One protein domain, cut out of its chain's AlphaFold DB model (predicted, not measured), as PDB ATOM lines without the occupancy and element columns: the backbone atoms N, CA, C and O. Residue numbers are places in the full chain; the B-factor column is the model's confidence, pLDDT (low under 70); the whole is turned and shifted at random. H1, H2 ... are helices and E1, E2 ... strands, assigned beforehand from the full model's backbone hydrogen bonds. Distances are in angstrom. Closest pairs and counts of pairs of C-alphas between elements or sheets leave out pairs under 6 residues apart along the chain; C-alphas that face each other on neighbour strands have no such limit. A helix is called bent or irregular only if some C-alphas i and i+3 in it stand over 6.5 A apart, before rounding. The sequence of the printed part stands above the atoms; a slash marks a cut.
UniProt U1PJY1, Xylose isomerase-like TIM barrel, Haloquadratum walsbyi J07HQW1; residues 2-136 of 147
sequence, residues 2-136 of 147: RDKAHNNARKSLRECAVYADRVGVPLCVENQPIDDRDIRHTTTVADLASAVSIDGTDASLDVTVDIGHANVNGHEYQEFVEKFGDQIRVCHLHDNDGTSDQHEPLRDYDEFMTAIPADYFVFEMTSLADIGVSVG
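This is residues 2 to 136 of the 147 residues of the protein "Xylose isomerase-like TIM barrel" of Haloquadratum walsbyi J07HQW1 (UniProt U1PJY1). What does one see first in this model? A small curving sheet of four parallel strands, E1 to E4, forms a wall, with H2 and H5 over one of its faces and H4 between these two, beside the strands. The long helix H1 stands at the end of the body where the strands begin, while H3 and the short H6 lie at the end where the strands finish. What are the counts and the size? The printed part has 135 residues, with six named helices and four named strands in the order H1 E1 H2 E2 H3 H4 E3 H5 E4 H6; the class is mixed, helices and strands, and the sheet's order is E1 E2 E3 E4. The whole is compact, with a radius of gyration of the C-alphas of 15.4 A and spans of 47 by 34 by 27 A.

Where does the printed part begin, and what comes first? H1 takes residues 2 to 23, 31.6 A long, from C-alpha 2 at (-15.767, -45.681, 47.939). E1 is residues 28 to 30, H2 residues 45 to 52 at 10.8 A, and E2 residues 62 to 66 at 13.3 A. What follows E2? H3 is residues 67 to 72, H4 residues 77 to 87 at 14.3 A, and E3 residues 88 to 93 at 13.7 A, beginning at C-alpha 88 (5.906, -40.941, 30.615). H4 is irregular, with C-alphas 83 and 86 9.5 A apart. How does it finish? H5 is residues 109 to 115, E4 residues 120 to 123 and H6 residues 128 to 134, with C-alpha 134 at (1.713, -19.469, 25.249).

Where does H1 stand? It is only just on the sheet, with 5 pairs of C-alphas within 10 A, and only grazes it with residues 13 to 20. H1 and H2 are close but not clearly touching, the C-alphas of Arg 10 and Ala 51 being closest at 7.2 A. How are the strands joined? N 64 and O 29 of E2 and E1 are 3.0 A apart, N 65 and O 90 of E2 and E3 2.9 A, and N 91 and O 120 of E3 and E4 2.8 A, each within hydrogen-bond range. E1 H2 E2, E2 H3 H4 E3 and E3 H5 E4 are strand-helix-strand units, parallel neighbour strands with helices between them, and each crossover is right-handed. Which helices are on the sheet? H2 and H5 lie on the same face, at heights over the sheet of 9.6 A and 9.7 A. H4 lies over none of the strands, but only just, with 2 of its C-alphas on E3; it only just touches H2, with 3 pairs of C-alphas within 8 A, closest Val 45 and Phe 80 at 6.0 A. H3 only grazes the sheet with residues 67 to 69, and H6 is not on it, but only just, with 4 pairs of C-alphas within 10 A. Do the helix backbones hold? Every O i to N i+4 pair is within hydrogen-bond range in H1, H2, H3, H5 and H6, and 5 of 7 are in H4.

How far does it reach? The two C-alphas farthest apart are those of Gly 56 and Gly 136, 47.9 A. Is it cut, and which links are long? The printed part has no cut; the links E1 to H2, with 14 residues, and E3 to H5, with 15, are long. Where is confidence low? The mean pLDDT of the printed part is 93.7, and residues 56 to 58 are under 70.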
ATOM      1  N   ARG A   2     -17.065 -46.177  48.434       80.75
ATOM      2  CA  ARG A   2     -15.767 -45.681  47.939       80.75
ATOM      3  C   ARG A   2     -14.804 -46.798  47.507       80.75
ATOM      4  O   ARG A   2     -14.435 -46.836  46.344       80.75
ATOM      5  N   ASP A   3     -14.554 -47.794  48.358       84.31
ATOM      6  CA  ASP A   3     -13.664 -48.922  48.004       84.31
ATOM      7  C   ASP A   3     -14.159 -49.715  46.791       84.31
ATOM      8  O   ASP A   3     -13.381 -50.185  45.967       84.31
ATOM      9  N   LYS A   4     -15.483 -49.838  46.646       88.69
ATOM     10  CA  LYS A   4     -16.089 -50.491  45.481       88.69
ATOM     11  C   LYS A   4     -15.844 -49.681  44.207       88.69
ATOM     12  O   LYS A   4     -15.548 -50.280  43.182       88.69
ATOM     13  N   ALA A   5     -15.959 -48.352  44.264       87.12
ATOM     14  CA  ALA A   5     -15.673 -47.481  43.126       87.12
ATOM     15  C   ALA A   5     -14.194 -47.560  42.724       87.12
ATOM     16  O   ALA A   5     -13.901 -47.796  41.555       87.12
ATOM     17  N   HIS A   6     -13.282 -47.489  43.695       86.50
ATOM     18  CA  HIS A   6     -11.845 -47.620  43.459       86.50
ATOM     19  C   HIS A   6     -11.476 -48.981  42.841       86.50
ATOM     20  O   HIS A   6     -10.793 -49.052  41.819       86.50
ATOM     21  N   ASN A   7     -12.005 -50.080  43.392       88.50
ATOM     22  CA  ASN A   7     -11.779 -51.423  42.850       88.50
ATOM     23  C   ASN A   7     -12.361 -51.596  41.443       88.50
ATOM     24  O   ASN A   7     -11.755 -52.263  40.603       88.50
ATOM     25  N   ASN A   8     -13.520 -50.991  41.170       91.19
ATOM     26  CA  ASN A   8     -14.100 -50.988  39.833       91.19
ATOM     27  C   ASN A   8     -13.212 -50.220  38.846       91.19
ATOM     28  O   ASN A   8     -12.971 -50.734  37.762       91.19
ATOM     29  N   ALA A   9     -12.678 -49.054  39.225       89.50
ATOM     30  CA  ALA A   9     -11.759 -48.289  38.382       89.50
ATOM     31  C   ALA A   9     -10.492 -49.094  38.052       89.50
ATOM     32  O   ALA A   9     -10.140 -49.224  36.883       89.50
ATOM     33  N   ARG A  10      -9.871 -49.741  39.052       88.44
ATOM     34  CA  ARG A  10      -8.721 -50.643  38.838       88.44
ATOM     35  C   ARG A  10      -9.063 -51.798  37.898       88.44
ATOM     36  O   ARG A  10      -8.255 -52.167  37.051       88.44
ATOM     37  N   LYS A  11     -10.260 -52.380  38.026       89.44
ATOM     38  CA  LYS A  11     -10.719 -53.443  37.125       89.44
ATOM     39  C   LYS A  11     -10.881 -52.931  35.689       89.44
ATOM     40  O   LYS A  11     -10.383 -53.581  34.777       89.44
ATOM     41  N   SER A  12     -11.512 -51.773  35.505       91.50
ATOM     42  CA  SER A  12     -11.678 -51.151  34.187       91.50
ATOM     43  C   SER A  12     -10.336 -50.822  33.542       91.50
ATOM     44  O   SER A  12     -10.133 -51.157  32.383       91.50
ATOM     45  N   LEU A  13      -9.391 -50.244  34.295       91.50
ATOM     46  CA  LEU A  13      -8.045 -49.953  33.795       91.50
ATOM     47  C   LEU A  13      -7.344 -51.218  33.289       91.50
ATOM     48  O   LEU A  13      -6.768 -51.191  32.209       91.50
ATOM     49  N   ARG A  14      -7.459 -52.348  33.999       88.25
ATOM     50  CA  ARG A  14      -6.897 -53.636  33.544       88.25
ATOM     51  C   ARG A  14      -7.546 -54.149  32.266       88.25
ATOM     52  O   ARG A  14      -6.848 -54.635  31.384       88.25
ATOM     53  N   GLU A  15      -8.869 -54.068  32.165       90.56
ATOM     54  CA  GLU A  15      -9.585 -54.483  30.953       90.56
ATOM     55  C   GLU A  15      -9.186 -53.604  29.755       90.56
ATOM     56  O   GLU A  15      -8.909 -54.130  28.675       90.56
ATOM     57  N   CYS A  16      -9.064 -52.289  29.962       92.50
ATOM     58  CA  CYS A  16      -8.563 -51.358  28.955       92.50
ATOM     59  C   CYS A  16      -7.107 -51.652  28.576       92.50
ATOM     60  O   CYS A  16      -6.797 -51.640  27.390       92.50
ATOM     61  N   ALA A  17      -6.240 -51.975  29.542       90.44
ATOM     62  CA  ALA A  17      -4.830 -52.300  29.312       90.44
ATOM     63  C   ALA A  17      -4.660 -53.477  28.343       90.44
ATOM     64  O   ALA A  17      -3.886 -53.404  27.395       90.44
ATOM     65  N   VAL A  18      -5.442 -54.545  28.543       89.50
ATOM     66  CA  VAL A  18      -5.430 -55.727  27.663       89.50
ATOM     67  C   VAL A  18      -5.830 -55.355  26.235       89.50
ATOM     68  O   VAL A  18      -5.278 -55.880  25.269       89.50
ATOM     69  N   TYR A  19      -6.810 -54.463  26.081       91.81
ATOM     70  CA  TYR A  19      -7.239 -54.023  24.759       91.81
ATOM     71  C   TYR A  19      -6.218 -53.088  24.101       91.81
ATOM     72  O   TYR A  19      -5.929 -53.257  22.920       91.81
ATOM     73  N   ALA A  20      -5.671 -52.147  24.868       92.19
ATOM     74  CA  ALA A  20      -4.638 -51.199  24.470       92.19
ATOM     75  C   ALA A  20      -3.397 -51.922  23.918       92.19
ATOM     76  O   ALA A  20      -3.001 -51.676  22.778       92.19
ATOM     77  N   ASP A  21      -2.892 -52.920  24.652       89.75
ATOM     78  CA  ASP A  21      -1.803 -53.802  24.213       89.75
ATOM     79  C   ASP A  21      -2.158 -54.537  22.910       89.75
ATOM     80  O   ASP A  21      -1.415 -54.497  21.928       89.75
ATOM     81  N   ARG A  22      -3.362 -55.123  22.838       92.69
ATOM     82  CA  ARG A  22      -3.829 -55.850  21.648       92.69
ATOM     83  C   ARG A  22      -3.855 -54.989  20.381       92.69
ATOM     84  O   ARG A  22      -3.671 -55.532  19.290       92.69
ATOM     85  N   VAL A  23      -4.149 -53.694  20.497       95.88
ATOM     86  CA  VAL A  23      -4.195 -52.766  19.353       95.88
ATOM     87  C   VAL A  23      -2.914 -51.945  19.185       95.88
ATOM     88  O   VAL A  23      -2.827 -51.173  18.233       95.88
ATOM     89  N   GLY A  24      -1.920 -52.130  20.058       92.75
ATOM     90  CA  GLY A  24      -0.636 -51.431  20.007       92.75
ATOM     91  C   GLY A  24      -0.728 -49.936  20.315       92.75
ATOM     92  O   GLY A  24       0.031 -49.157  19.742       92.75
ATOM     93  N   VAL A  25      -1.666 -49.525  21.174       92.44
ATOM     94  CA  VAL A  25      -1.843 -48.125  21.594       92.44
ATOM     95  C   VAL A  25      -1.562 -48.017  23.094       92.44
ATOM     96  O   VAL A  25      -2.220 -48.726  23.851       92.44
ATOM     97  N   PRO A  26      -0.639 -47.148  23.543       91.62
ATOM     98  CA  PRO A  26      -0.394 -46.900  24.964       91.62
ATOM     99  C   PRO A  26      -1.655 -46.468  25.722       91.62
ATOM    100  O   PRO A  26      -2.416 -45.622  25.248       91.62
ATOM    101  N   LEU A  27      -1.857 -47.013  26.925       94.75
ATOM    102  CA  LEU A  27      -2.870 -46.535  27.868       94.75
ATOM    103  C   LEU A  27      -2.169 -45.802  29.008       94.75
ATOM    104  O   LEU A  27      -1.483 -46.434  29.810       94.75
ATOM    105  N   CYS A  28      -2.386 -44.491  29.077       97.00
ATOM    106  CA  CYS A  28      -1.759 -43.624  30.067       97.00
ATOM    107  C   CYS A  28      -2.730 -43.286  31.204       97.00
ATOM    108  O   CYS A  28      -3.905 -43.008  30.955       97.00
ATOM    109  N   VAL A  29      -2.247 -43.300  32.447       97.62
ATOM    110  CA  VAL A  29      -2.976 -42.763  33.608       97.62
ATOM    111  C   VAL A  29      -2.364 -41.424  33.998       97.62
ATOM    112  O   VAL A  29      -1.147 -41.279  34.016       97.62
ATOM    113  N   GLU A  30      -3.210 -40.455  34.320       98.50
ATOM    114  CA  GLU A  30      -2.801 -39.081  34.599       98.50
ATOM    115  C   GLU A  30      -2.769 -38.772  36.106       98.50
ATOM    116  O   GLU A  30      -3.632 -39.249  36.862       98.50
ATOM    117  N   ASN A  31      -1.811 -37.950  36.558       98.62
ATOM    118  CA  ASN A  31      -1.919 -37.306  37.870       98.62
ATOM    119  C   ASN A  31      -3.038 -36.266  37.855       98.62
ATOM    120  O   ASN A  31      -3.158 -35.478  36.930       98.62
ATOM    121  N   GLN A  32      -3.863 -36.269  38.892       97.81
ATOM    122  CA  GLN A  32      -5.078 -35.460  38.943       97.81
ATOM    123  C   GLN A  32      -4.970 -34.395  40.042       97.81
ATOM    124  O   GLN A  32      -4.380 -34.684  41.083       97.81
ATOM    125  N   PRO A  33      -5.562 -33.201  39.882       96.94
ATOM    126  CA  PRO A  33      -5.576 -32.179  40.920       96.94
ATOM    127  C   PRO A  33      -6.484 -32.625  42.074       96.94
ATOM    128  O   PRO A  33      -7.422 -33.399  41.878       96.94
ATOM    129  N   ILE A  34      -6.219 -32.173  43.296       93.69
ATOM    130  CA  ILE A  34      -7.100 -32.398  44.446       93.69
ATOM    131  C   ILE A  34      -8.425 -31.660  44.215       93.69
ATOM    132  O   ILE A  34      -8.462 -30.567  43.658       93.69
ATOM    133  N   ASP A  35      -9.524 -32.270  44.658       91.75
ATOM    134  CA  ASP A  35     -10.872 -31.738  44.481       91.75
ATOM    135  C   ASP A  35     -11.676 -31.881  45.784       91.75
ATOM    136  O   ASP A  35     -11.667 -32.931  46.432       91.75
ATOM    137  N   ASP A  36     -12.369 -30.812  46.184       88.38
ATOM    138  CA  ASP A  36     -13.161 -30.777  47.423       88.38
ATOM    139  C   ASP A  36     -14.462 -31.595  47.333       88.38
ATOM    140  O   ASP A  36     -15.073 -31.931  48.355       88.38
ATOM    141  N   ARG A  37     -14.936 -31.880  46.117       88.12
ATOM    142  CA  ARG A  37     -16.217 -32.552  45.854       88.12
ATOM    143  C   ARG A  37     -16.006 -34.014  45.502       88.12
ATOM    144  O   ARG A  37     -16.722 -34.871  46.029       88.12
ATOM    145  N   ASP A  38     -15.031 -34.284  44.642       88.50
ATOM    146  CA  ASP A  38     -14.780 -35.603  44.076       88.50
ATOM    147  C   ASP A  38     -13.482 -36.227  44.597       88.50
ATOM    148  O   ASP A  38     -12.436 -35.597  44.700       88.50
ATOM    149  N   ILE A  39     -13.526 -37.524  44.912       89.38
ATOM    150  CA  ILE A  39     -12.328 -38.256  45.337       89.38
ATOM    151  C   ILE A  39     -11.567 -38.704  44.096       89.38
ATOM    152  O   ILE A  39     -12.009 -39.610  43.384       89.38
ATOM    153  N   ARG A  40     -10.396 -38.108  43.886       93.06
ATOM    154  CA  ARG A  40      -9.429 -38.505  42.860       93.06
ATOM    155  C   ARG A  40      -8.357 -39.396  43.493       93.06
ATOM    156  O   ARG A  40      -7.991 -39.226  44.651       93.06
ATOM    157  N   HIS A  41      -7.912 -40.410  42.754       93.06
ATOM    158  CA  HIS A  41      -7.054 -41.491  43.267       93.06
ATOM    159  C   HIS A  41      -5.625 -41.462  42.709       93.06
ATOM    160  O   HIS A  41      -4.913 -42.454  42.822       93.06
ATOM    161  N   THR A  42      -5.235 -40.358  42.077       96.31
ATOM    162  CA  THR A  42      -3.921 -40.158  41.449       96.31
ATOM    163  C   THR A  42      -3.369 -38.766  41.769       96.31
ATOM    164  O   THR A  42      -2.707 -38.146  40.948       96.31
ATOM    165  N   THR A  43      -3.670 -38.246  42.964       97.06
ATOM    166  CA  THR A  43      -3.321 -36.872  43.367       97.06
ATOM    167  C   THR A  43      -1.886 -36.718  43.864       97.06
ATOM    168  O   THR A  43      -1.371 -35.609  43.915       97.06
ATOM    169  N   THR A  44      -1.216 -37.815  44.215       97.75
ATOM    170  CA  THR A  44       0.199 -37.815  44.604       97.75
ATOM    171  C   THR A  44       1.010 -38.736  43.698       97.75
ATOM    172  O   THR A  44       0.466 -39.645  43.061       97.75
ATOM    173  N   VAL A  45       2.336 -38.570  43.695       98.12
ATOM    174  CA  VAL A  45       3.265 -39.466  42.982       98.12
ATOM    175  C   VAL A  45       3.075 -40.930  43.415       98.12
ATOM    176  O   VAL A  45       3.085 -41.843  42.587       98.12
ATOM    177  N   ALA A  46       2.862 -41.168  44.714       97.44
ATOM    178  CA  ALA A  46       2.640 -42.506  45.259       97.44
ATOM    179  C   ALA A  46       1.287 -43.095  44.829       97.44
ATOM    180  O   ALA A  46       1.212 -44.278  44.488       97.44
ATOM    181  N   ASP A  47       0.237 -42.275  44.808       95.69
ATOM    182  CA  ASP A  47      -1.094 -42.694  44.371       95.69
ATOM    183  C   ASP A  47      -1.101 -43.059  42.885       95.69
ATOM    184  O   ASP A  47      -1.598 -44.124  42.512       95.69
ATOM    185  N   LEU A  48      -0.471 -42.234  42.043       96.75
ATOM    186  CA  LEU A  48      -0.323 -42.533  40.622       96.75
ATOM    187  C   LEU A  48       0.484 -43.817  40.399       96.75
ATOM    188  O   LEU A  48       0.046 -44.688  39.650       96.75
ATOM    189  N   ALA A  49       1.598 -43.999  41.118       95.44
ATOM    190  CA  ALA A  49       2.394 -45.225  41.049       95.44
ATOM    191  C   ALA A  49       1.582 -46.478  41.430       95.44
ATOM    192  O   ALA A  49       1.717 -47.533  40.806       95.44
ATOM    193  N   SER A  50       0.706 -46.360  42.429       92.44
ATOM    194  CA  SER A  50      -0.222 -47.424  42.823       92.44
ATOM    195  C   SER A  50      -1.288 -47.700  41.751       92.44
ATOM    196  O   SER A  50      -1.677 -48.854  41.535       92.44
ATOM    197  N   ALA A  51      -1.761 -46.660  41.060       91.81
ATOM    198  CA  ALA A  51      -2.780 -46.765  40.020       91.81
ATOM    199  C   ALA A  51      -2.264 -47.425  38.733       91.81
ATOM    200  O   ALA A  51      -2.975 -48.249  38.159       91.81
ATOM    201  N   VAL A  52      -1.033 -47.115  38.313       93.25
ATOM    202  CA  VAL A  52      -0.422 -47.698  37.101       93.25
ATOM    203  C   VAL A  52       0.102 -49.119  37.305       93.25
ATOM    204  O   VAL A  52       0.366 -49.825  36.336       93.25
ATOM    205  N   SER A  53       0.230 -49.576  38.553       88.56
ATOM    206  CA  SER A  53       0.688 -50.934  38.866       88.56
ATOM    207  C   SER A  53      -0.426 -51.973  38.665       88.56
ATOM    208  O   SER A  53      -1.489 -51.901  39.297       88.56
ATOM    209  N   ILE A  54      -0.177 -52.990  37.832       77.31
ATOM    210  CA  ILE A  54      -1.125 -54.083  37.575       77.31
ATOM    211  C   ILE A  54      -0.820 -55.275  38.497       77.31
ATOM    212  O   ILE A  54       0.158 -55.995  38.308       77.31
ATOM    213  N   ASP A  55      -1.695 -55.503  39.487       77.69
ATOM    214  CA  ASP A  55      -1.565 -56.603  40.458       77.69
ATOM    215  C   ASP A  55      -1.253 -57.957  39.789       77.69
ATOM    216  O   ASP A  55      -1.992 -58.421  38.919       77.69
ATOM    217  N   GLY A  56      -0.202 -58.627  40.272       67.69
ATOM    218  CA  GLY A  56       0.174 -59.974  39.830       67.69
ATOM    219  C   GLY A  56       0.999 -60.024  38.542       67.69
ATOM    220  O   GLY A  56       1.208 -61.116  38.018       67.69
ATOM    221  N   THR A  57       1.473 -58.876  38.048       67.00
ATOM    222  CA  THR A  57       2.369 -58.780  36.890       67.00
ATOM    223  C   THR A  57       3.475 -57.756  37.139       67.00
ATOM    224  O   THR A  57       3.284 -56.834  37.927       67.00
ATOM    225  N   ASP A  58       4.592 -57.887  36.423       67.75
ATOM    226  CA  ASP A  58       5.636 -56.850  36.364       67.75
ATOM    227  C   ASP A  58       5.293 -55.740  35.348       67.75
ATOM    228  O   ASP A  58       6.096 -54.843  35.110       67.75
ATOM    229  N   ALA A  59       4.113 -55.809  34.717       71.75
ATOM    230  CA  ALA A  59       3.651 -54.805  33.773       71.75
ATOM    231  C   ALA A  59       3.047 -53.601  34.511       71.75
ATOM    232  O   ALA A  59       2.271 -53.751  35.462       71.75
ATOM    233  N   SER A  60       3.365 -52.406  34.028       82.56
ATOM    234  CA  SER A  60       2.742 -51.155  34.443       82.56
ATOM    235  C   SER A  60       2.075 -50.479  33.251       82.56
ATOM    236  O   SER A  60       2.395 -50.754  32.094       82.56
ATOM    237  N   LEU A  61       1.087 -49.639  33.549       93.38
ATOM    238  CA  LEU A  61       0.535 -48.697  32.584       93.38
ATOM    239  C   LEU A  61       1.500 -47.532  32.384       93.38
ATOM    240  O   LEU A  61       2.244 -47.165  33.295       93.38
ATOM    241  N   ASP A  62       1.417 -46.934  31.206       96.38
ATOM    242  CA  ASP A  62       2.095 -45.686  30.900       96.38
ATOM    243  C   ASP A  62       1.458 -44.509  31.661       96.38
ATOM    244  O   ASP A  62       0.395 -44.632  32.288       96.38
ATOM    245  N   VAL A  63       2.106 -43.347  31.614       98.19
ATOM    246  CA  VAL A  63       1.727 -42.181  32.415       98.19
ATOM    247  C   VAL A  63       1.581 -40.935  31.551       98.19
ATOM    248  O   VAL A  63       2.404 -40.667  30.670       98.19
ATOM    249  N   THR A  64       0.544 -40.159  31.856       98.75
ATOM    250  CA  THR A  64       0.452 -38.753  31.465       98.75
ATOM    251  C   THR A  64       0.859 -37.915  32.668       98.75
ATOM    252  O   THR A  64       0.283 -38.072  33.743       98.75
ATOM    253  N   VAL A  65       1.857 -37.050  32.504       98.75
ATOM    254  CA  VAL A  65       2.215 -36.069  33.533       98.75
ATOM    255  C   VAL A  65       1.575 -34.739  33.176       98.75
ATOM    256  O   VAL A  65       1.905 -34.145  32.158       98.75
ATOM    257  N   ASP A  66       0.678 -34.262  34.022       98.75
ATOM    258  CA  ASP A  66       0.157 -32.906  33.958       98.75
ATOM    259  C   ASP A  66       0.903 -32.029  34.971       98.75
ATOM    260  O   ASP A  66       0.851 -32.260  36.187       98.75
ATOM    261  N   ILE A  67       1.639 -31.035  34.466       98.50
ATOM    262  CA  ILE A  67       2.455 -30.145  35.301       98.50
ATOM    263  C   ILE A  67       1.606 -29.154  36.102       98.50
ATOM    264  O   ILE A  67       1.992 -28.773  37.208       98.50
ATOM    265  N   GLY A  68       0.441 -28.770  35.583       98.06
ATOM    266  CA  GLY A  68      -0.458 -27.852  36.261       98.06
ATOM    267  C   GLY A  68      -1.141 -28.535  37.442       98.06
ATOM    268  O   GLY A  68      -1.153 -27.983  38.543       98.06
ATOM    269  N   HIS A  69      -1.597 -29.776  37.273       98.56
ATOM    270  CA  HIS A  69      -2.122 -30.605  38.357       98.56
ATOM    271  C   HIS A  69      -1.073 -30.867  39.446       98.56
ATOM    272  O   HIS A  69      -1.410 -30.895  40.632       98.56
ATOM    273  N   ALA A  70       0.197 -31.062  39.068       98.31
ATOM    274  CA  ALA A  70       1.285 -31.196  40.035       98.31
ATOM    275  C   ALA A  70       1.422 -29.924  40.892       98.31
ATOM    276  O   ALA A  70       1.428 -30.029  42.122       98.31
ATOM    277  N   ASN A  71       1.410 -28.742  40.263       98.00
ATOM    278  CA  ASN A  71       1.489 -27.455  40.958       98.00
ATOM    279  C   ASN A  71       0.309 -27.232  41.921       98.00
ATOM    280  O   ASN A  71       0.522 -26.897  43.086       98.00
ATOM    281  N   VAL A  72      -0.928 -27.512  41.484       97.81
ATOM    282  CA  VAL A  72      -2.136 -27.430  42.336       97.81
ATOM    283  C   VAL A  72      -2.018 -28.315  43.579       97.81
ATOM    284  O   VAL A  72      -2.478 -27.953  44.662       97.81
ATOM    285  N   ASN A  73      -1.376 -29.474  43.448       97.81
ATOM    286  CA  ASN A  73      -1.203 -30.410  44.556       97.81
ATOM    287  C   ASN A  73       0.037 -30.116  45.417       97.81
ATOM    288  O   ASN A  73       0.281 -30.839  46.384       97.81
ATOM    289  N   GLY A  74       0.810 -29.075  45.090       97.75
ATOM    290  CA  GLY A  74       2.046 -28.722  45.787       97.75
ATOM    291  C   GLY A  74       3.188 -29.714  45.558       97.75
ATOM    292  O   GLY A  74       4.030 -29.873  46.441       97.75
ATOM    293  N   HIS A  75       3.193 -30.402  44.414       98.06
ATOM    294  CA  HIS A  75       4.267 -31.294  43.989       98.06
ATOM    295  C   HIS A  75       5.105 -30.653  42.885       98.06
ATOM    296  O   HIS A  75       4.572 -30.045  41.957       98.06
ATOM    297  N   GLU A  76       6.413 -30.884  42.930       98.00
ATOM    298  CA  GLU A  76       7.304 -30.540  41.824       98.00
ATOM    299  C   GLU A  76       7.162 -31.598  40.715       98.00
ATOM    300  O   GLU A  76       7.192 -32.805  40.984       98.00
ATOM    301  N   TYR A  77       7.036 -31.188  39.446       97.88
ATOM    302  CA  TYR A  77       6.879 -32.136  38.329       97.88
ATOM    303  C   TYR A  77       8.070 -33.106  38.216       97.88
ATOM    304  O   TYR A  77       7.929 -34.239  37.751       97.88
ATOM    305  N   GLN A  78       9.248 -32.687  38.683       98.50
ATOM    306  CA  GLN A  78      10.473 -33.476  38.719       98.50
ATOM    307  C   GLN A  78      10.299 -34.741  39.565       98.50
ATOM    308  O   GLN A  78      10.862 -35.771  39.211       98.50
ATOM    309  N   GLU A  79       9.470 -34.720  40.616       98.56
ATOM    310  CA  GLU A  79       9.168 -35.918  41.411       98.56
ATOM    311  C   GLU A  79       8.480 -36.998  40.555       98.56
ATOM    312  O   GLU A  79       8.751 -38.193  40.703       98.56
ATOM    313  N   PHE A  80       7.614 -36.587  39.621       98.62
ATOM    314  CA  PHE A  80       6.977 -37.493  38.664       98.62
ATOM    315  C   PHE A  80       7.989 -37.981  37.621       98.62
ATOM    316  O   PHE A  80       8.042 -39.179  37.340       98.62
ATOM    317  N   VAL A  81       8.840 -37.094  37.097       98.50
ATOM    318  CA  VAL A  81       9.904 -37.468  36.147       98.50
ATOM    319  C   VAL A  81      10.851 -38.503  36.754       98.50
ATOM    320  O   VAL A  81      11.090 -39.545  36.144       98.50
ATOM    321  N   GLU A  82      11.334 -38.268  37.974       98.44
ATOM    322  CA  GLU A  82      12.210 -39.189  38.703       98.44
ATOM    323  C   GLU A  82      11.540 -40.543  38.958       98.44
ATOM    324  O   GLU A  82      12.193 -41.588  38.902       98.44
ATOM    325  N   LYS A  83      10.231 -40.543  39.234       98.06
ATOM    326  CA  LYS A  83       9.486 -41.764  39.534       98.06
ATOM    327  C   LYS A  83       9.174 -42.602  38.294       98.06
ATOM    328  O   LYS A  83       9.228 -43.833  38.379       98.06
ATOM    329  N   PHE A  84       8.771 -41.964  37.199       97.69
ATOM    330  CA  PHE A  84       8.164 -42.648  36.055       97.69
ATOM    331  C   PHE A  84       9.096 -42.758  34.848       97.69
ATOM    332  O   PHE A  84       9.028 -43.775  34.155       97.69
ATOM    333  N   GLY A  85      10.004 -41.796  34.638       97.31
ATOM    334  CA  GLY A  85      11.002 -41.825  33.566       97.31
ATOM    335  C   GLY A  85      10.397 -42.187  32.208       97.31
ATOM    336  O   GLY A  85       9.443 -41.558  31.764       97.31
ATOM    337  N   ASP A  86      10.906 -43.257  31.597       95.56
ATOM    338  CA  ASP A  86      10.496 -43.743  30.270       95.56
ATOM    339  C   ASP A  86       9.027 -44.218  30.174       95.56
ATOM    340  O   ASP A  86       8.546 -44.506  29.078       95.56
ATOM    341  N   GLN A  87       8.300 -44.329  31.296       96.19
ATOM    342  CA  GLN A  87       6.853 -44.609  31.291       96.19
ATOM    343  C   GLN A  87       6.017 -43.369  30.944       96.19
ATOM    344  O   GLN A  87       4.815 -43.481  30.706       96.19
ATOM    345  N   ILE A  88       6.611 -42.175  30.957       98.44
ATOM    346  CA  ILE A  88       5.906 -40.941  30.615       98.44
ATOM    347  C   ILE A  88       5.769 -40.881  29.094       98.44
ATOM    348  O   ILE A  88       6.758 -40.791  28.377       98.44
ATOM    349  N   ARG A  89       4.536 -40.919  28.585       98.12
ATOM    350  CA  ARG A  89       4.274 -40.849  27.131       98.12
ATOM    351  C   ARG A  89       3.756 -39.485  26.714       98.12
ATOM    352  O   ARG A  89       4.036 -39.031  25.606       98.12
ATOM    353  N   VAL A  90       3.007 -38.835  27.598       98.56
ATOM    354  CA  VAL A  90       2.358 -37.550  27.341       98.56
ATOM    355  C   VAL A  90       2.632 -36.604  28.503       98.56
ATOM    356  O   VAL A  90       2.588 -37.009  29.664       98.56
ATOM    357  N   CYS A  91       2.897 -35.344  28.183       98.69
ATOM    358  CA  CYS A  91       2.904 -34.249  29.136       98.69
ATOM    359  C   CYS A  91       1.789 -33.262  28.780       98.69
ATOM    360  O   CYS A  91       1.753 -32.758  27.653       98.69
ATOM    361  N   HIS A  92       0.897 -32.972  29.722       98.75
ATOM    362  CA  HIS A  92      -0.052 -31.868  29.599       98.75
ATOM    363  C   HIS A  92       0.591 -30.582  30.114       98.75
ATOM    364  O   HIS A  92       1.353 -30.602  31.083       98.75
ATOM    365  N   LEU A  93       0.342 -29.485  29.403       98.56
ATOM    366  CA  LEU A  93       0.978 -28.191  29.592       98.56
ATOM    367  C   LEU A  93      -0.085 -27.116  29.788       98.56
ATOM    368  O   LEU A  93      -0.848 -26.814  28.868       98.56
ATOM    369  N   HIS A  94      -0.071 -26.510  30.964       98.19
ATOM    370  CA  HIS A  94      -0.784 -25.287  31.320       98.19
ATOM    371  C   HIS A  94      -0.197 -24.730  32.617       98.19
ATOM    372  O   HIS A  94       0.599 -25.404  33.275       98.19
ATOM    373  N   ASP A  95      -0.536 -23.484  32.938       97.75
ATOM    374  CA  ASP A  95      -0.084 -22.803  34.152       97.75
ATOM    375  C   ASP A  95      -1.248 -22.566  35.132       97.75
ATOM    376  O   ASP A  95      -2.426 -22.624  34.764       97.75
ATOM    377  N   ASN A  96      -0.921 -22.305  36.396       97.00
ATOM    378  CA  ASN A  96      -1.863 -21.879  37.429       97.00
ATOM    379  C   ASN A  96      -1.141 -21.255  38.635       97.00
ATOM    380  O   ASN A  96       0.062 -21.403  38.830       97.00
ATOM    381  N   ASP A  97      -1.899 -20.590  39.504       96.69
ATOM    382  CA  ASP A  97      -1.385 -19.978  40.736       96.69
ATOM    383  C   ASP A  97      -1.176 -20.960  41.912       96.69
ATOM    384  O   ASP A  97      -0.898 -20.529  43.036       96.69
ATOM    385  N   GLY A  98      -1.329 -22.267  41.679       96.31
ATOM    386  CA  GLY A  98      -1.221 -23.324  42.686       96.31
ATOM    387  C   GLY A  98      -2.456 -23.490  43.579       96.31
ATOM    388  O   GLY A  98      -2.444 -24.324  44.482       96.31
ATOM    389  N   THR A  99      -3.529 -22.716  43.371       95.19
ATOM    390  CA  THR A  99      -4.755 -22.808  44.189       95.19
ATOM    391  C   THR A  99      -5.882 -23.582  43.520       95.19
ATOM    392  O   THR A  99      -6.770 -24.097  44.201       95.19
ATOM    393  N   SER A 100      -5.880 -23.639  42.190       94.94
ATOM    394  CA  SER A 100      -6.891 -24.336  41.401       94.94
ATOM    395  C   SER A 100      -6.380 -24.636  39.998       94.94
ATOM    396  O   SER A 100      -5.403 -24.054  39.537       94.94
ATOM    397  N   ASP A 101      -7.065 -25.551  39.328       96.44
ATOM    398  CA  ASP A 101      -6.757 -25.999  37.975       96.44
ATOM    399  C   ASP A 101      -7.261 -24.987  36.926       96.44
ATOM    400  O   ASP A 101      -8.352 -25.118  36.368       96.44
ATOM    401  N   GLN A 102      -6.529 -23.879  36.777       96.38
ATOM    402  CA  GLN A 102      -6.977 -22.697  36.025       96.38
ATOM    403  C   GLN A 102      -6.772 -22.810  34.508       96.38
ATOM    404  O   GLN A 102      -7.460 -22.112  33.763       96.38
ATOM    405  N   HIS A 103      -5.875 -23.691  34.052       97.06
ATOM    406  CA  HIS A 103      -5.512 -23.842  32.640       97.06
ATOM    407  C   HIS A 103      -5.024 -22.531  31.978       97.06
ATOM    408  O   HIS A 103      -5.395 -22.210  30.842       97.06
ATOM    409  N   GLU A 104      -4.208 -21.749  32.693       97.31
ATOM    410  CA  GLU A 104      -3.674 -20.465  32.217       97.31
ATOM    411  C   GLU A 104      -2.581 -20.656  31.141       97.31
ATOM    412  O   GLU A 104      -1.961 -21.725  31.046       97.31
ATOM    413  N   PRO A 105      -2.305 -19.628  30.310       96.81
ATOM    414  CA  PRO A 105      -1.237 -19.677  29.314       96.81
ATOM    415  C   PRO A 105       0.150 -19.952  29.911       96.81
ATOM    416  O   PRO A 105       0.577 -19.269  30.840       96.81
ATOM    417  N   LEU A 106       0.918 -20.837  29.271       96.44
ATOM    418  CA  LEU A 106       2.275 -21.211  29.677       96.44
ATOM    419  C   LEU A 106       3.302 -20.746  28.637       96.44
ATOM    420  O   LEU A 106       3.392 -21.306  27.547       96.44
ATOM    421  N   ARG A 107       4.088 -19.714  28.956       90.81
ATOM    422  CA  ARG A 107       5.017 -19.084  27.993       90.81
ATOM    423  C   ARG A 107       6.361 -19.802  27.858       90.81
ATOM    424  O   ARG A 107       6.892 -19.865  26.755       90.81
ATOM    425  N   ASP A 108       6.879 -20.369  28.943       92.25
ATOM    426  CA  ASP A 108       8.211 -20.995  28.995       92.25
ATOM    427  C   ASP A 108       8.131 -22.528  28.851       92.25
ATOM    428  O   ASP A 108       8.863 -23.294  29.476       92.25
ATOM    429  N   TYR A 109       7.206 -22.997  28.009       95.19
ATOM    430  CA  TYR A 109       6.892 -24.420  27.863       95.19
ATOM    431  C   TYR A 109       8.063 -25.260  27.304       95.19
ATOM    432  O   TYR A 109       8.145 -26.463  27.566       95.19
ATOM    433  N   ASP A 110       8.987 -24.636  26.562       95.88
ATOM    434  CA  ASP A 110      10.166 -25.291  25.971       95.88
ATOM    435  C   ASP A 110      11.095 -25.908  27.043       95.88
ATOM    436  O   ASP A 110      11.789 -26.900  26.784       95.88
ATOM    437  N   GLU A 111      11.098 -25.361  28.266       96.06
ATOM    438  CA  GLU A 111      11.876 -25.905  29.386       96.06
ATOM    439  C   GLU A 111      11.369 -27.297  29.789       96.06
ATOM    440  O   GLU A 111      12.160 -28.230  29.950       96.06
ATOM    441  N   PHE A 112      10.047 -27.473  29.850       97.06
ATOM    442  CA  PHE A 112       9.410 -28.754  30.161       97.06
ATOM    443  C   PHE A 112       9.621 -29.772  29.042       97.06
ATOM    444  O   PHE A 112       9.891 -30.938  29.323       97.06
ATOM    445  N   MET A 113       9.598 -29.324  27.782       96.81
ATOM    446  CA  MET A 113       9.912 -30.175  26.628       96.81
ATOM    447  C   MET A 113      11.329 -30.746  26.672       96.81
ATOM    448  O   MET A 113      11.585 -31.831  26.154       96.81
ATOM    449  N   THR A 114      12.256 -30.016  27.290       96.94
ATOM    450  CA  THR A 114      13.640 -30.462  27.463       96.94
ATOM    451  C   THR A 114      13.803 -31.352  28.697       96.94
ATOM    452  O   THR A 114      14.623 -32.270  28.687       96.94
ATOM    453  N   ALA A 115      13.059 -31.073  29.769       97.50
ATOM    454  CA  ALA A 115      13.224 -31.728  31.065       97.50
ATOM    455  C   ALA A 115      12.440 -33.042  31.214       97.50
ATOM    456  O   ALA A 115      12.867 -33.923  31.962       97.50
ATOM    457  N   ILE A 116      11.298 -33.179  30.538       98.31
ATOM    458  CA  ILE A 116      10.384 -34.312  30.704       98.31
ATOM    459  C   ILE A 116      10.573 -35.285  29.532       98.31
ATOM    460  O   ILE A 116      10.440 -34.876  28.380       98.31
ATOM    461  N   PRO A 117      10.844 -36.580  29.771       98.00
ATOM    462  CA  PRO A 117      11.065 -37.562  28.709       98.00
ATOM    463  C   PRO A 117       9.743 -38.075  28.098       98.00
ATOM    464  O   PRO A 117       9.548 -39.279  27.983       98.00
ATOM    465  N   ALA A 118       8.824 -37.175  27.732       98.12
ATOM    466  CA  ALA A 118       7.551 -37.517  27.093       98.12
ATOM    467  C   ALA A 118       7.676 -37.566  25.559       98.12
ATOM    468  O   ALA A 118       8.450 -36.813  24.966       98.12
ATOM    469  N   ASP A 119       6.864 -38.396  24.896       97.38
ATOM    470  CA  ASP A 119       6.793 -38.403  23.428       97.38
ATOM    471  C   ASP A 119       6.003 -37.205  22.884       97.38
ATOM    472  O   ASP A 119       6.291 -36.698  21.798       97.38
ATOM    473  N   TYR A 120       4.965 -36.792  23.620       97.88
ATOM    474  CA  TYR A 120       4.027 -35.752  23.214       97.88
ATOM    475  C   TYR A 120       3.832 -34.719  24.316       97.88
ATOM    476  O   TYR A 120       3.695 -35.059  25.489       97.88
ATOM    477  N   PHE A 121       3.733 -33.461  23.900       98.25
ATOM    478  CA  PHE A 121       3.420 -32.323  24.754       98.25
ATOM    479  C   PHE A 121       2.126 -31.691  24.250       98.25
ATOM    480  O   PHE A 121       2.017 -31.368  23.063       98.25
ATOM    481  N   VAL A 122       1.134 -31.566  25.127       97.94
ATOM    482  CA  VAL A 122      -0.221 -31.130  24.777       97.94
ATOM    483  C   VAL A 122      -0.573 -29.907  25.604       97.94
ATOM    484  O   VAL A 122      -0.591 -29.965  26.825       97.94
ATOM    485  N   PHE A 123      -0.869 -28.803  24.928       97.50
ATOM    486  CA  PHE A 123      -1.444 -27.629  25.569       97.50
ATOM    487  C   PHE A 123      -2.897 -27.898  25.957       97.50
ATOM    488  O   PHE A 123      -3.727 -28.156  25.082       97.50
ATOM    489  N   GLU A 124      -3.203 -27.793  27.246       95.81
ATOM    490  CA  GLU A 124      -4.562 -27.901  27.771       95.81
ATOM    491  C   GLU A 124      -5.032 -26.525  28.238       95.81
ATOM    492  O   GLU A 124      -5.056 -26.230  29.421       95.81
ATOM    493  N   MET A 125      -5.380 -25.648  27.297       93.12
ATOM    494  CA  MET A 125      -5.966 -24.338  27.598       93.12
ATOM    495  C   MET A 125      -7.423 -24.298  27.153       93.12
ATOM    496  O   MET A 125      -7.839 -24.992  26.223       93.12
ATOM    497  N   THR A 126      -8.209 -23.421  27.776       90.75
ATOM    498  CA  THR A 126      -9.645 -23.302  27.475       90.75
ATOM    499  C   THR A 126      -9.944 -22.507  26.199       90.75
ATOM    500  O   THR A 126     -11.085 -22.504  25.728       90.75
ATOM    501  N   SER A 127      -8.940 -21.853  25.598       91.38
ATOM    502  CA  SER A 127      -9.111 -21.077  24.371       91.38
ATOM    503  C   SER A 127      -7.893 -21.111  23.439       91.38
ATOM    504  O   SER A 127      -6.743 -21.241  23.856       91.38
ATOM    505  N   LEU A 128      -8.141 -20.926  22.136       91.19
ATOM    506  CA  LEU A 128      -7.075 -20.771  21.136       91.19
ATOM    507  C   LEU A 128      -6.269 -19.477  21.330       91.19
ATOM    508  O   LEU A 128      -5.103 -19.431  20.943       91.19
ATOM    509  N   ALA A 129      -6.866 -18.450  21.942       91.44
ATOM    510  CA  ALA A 129      -6.162 -17.218  22.278       91.44
ATOM    511  C   ALA A 129      -5.085 -17.476  23.341       91.44
ATOM    512  O   ALA A 129      -3.965 -16.996  23.195       91.44
ATOM    513  N   ASP A 130      -5.381 -18.300  24.345       93.75
ATOM    514  CA  ASP A 130      -4.447 -18.654  25.423       93.75
ATOM    515  C   ASP A 130      -3.300 -19.541  24.927       93.75
ATOM    516  O   ASP A 130      -2.137 -19.337  25.290       93.75
ATOM    517  N   ILE A 131      -3.589 -20.457  23.997       93.69
ATOM    518  CA  ILE A 131      -2.540 -21.167  23.251       93.69
ATOM    519  C   ILE A 131      -1.687 -20.157  22.476       93.69
ATOM    520  O   ILE A 131      -0.459 -20.214  22.528       93.69
ATOM    521  N   GLY A 132      -2.324 -19.194  21.802       93.25
ATOM    522  CA  GLY A 132      -1.652 -18.088  21.124       93.25
ATOM    523  C   GLY A 132      -0.710 -17.323  22.053       93.25
ATOM    524  O   GLY A 132       0.440 -17.089  21.697       93.25
ATOM    525  N   VAL A 133      -1.146 -16.981  23.265       93.94
ATOM    526  CA  VAL A 133      -0.309 -16.326  24.281       93.94
ATOM    527  C   VAL A 133       0.900 -17.189  24.656       93.94
ATOM    528  O   VAL A 133       2.016 -16.667  24.695       93.94
ATOM    529  N   SER A 134       0.683 -18.487  24.874       94.50
ATOM    530  CA  SER A 134       1.713 -19.469  25.249       94.50
ATOM    531  C   SER A 134       2.823 -19.562  24.199       94.50
ATOM    532  O   SER A 134       4.001 -19.490  24.524       94.50
ATOM    533  N   VAL A 135       2.457 -19.592  22.912       94.00
ATOM    534  CA  VAL A 135       3.415 -19.692  21.791       94.00
ATOM    535  C   VAL A 135       3.875 -18.336  21.232       94.00
ATOM    536  O   VAL A 135       4.422 -18.262  20.127       94.00
ATOM    537  N   GLY A 136       3.626 -17.233  21.948       91.81
ATOM    538  CA  GLY A 136       4.063 -15.888  21.548       91.81
ATOM    539  C   GLY A 136       3.336 -15.304  20.325       91.81
ATOM    540  O   GLY A 136       3.874 -14.442  19.630       91.81
TER     541      GLY A 136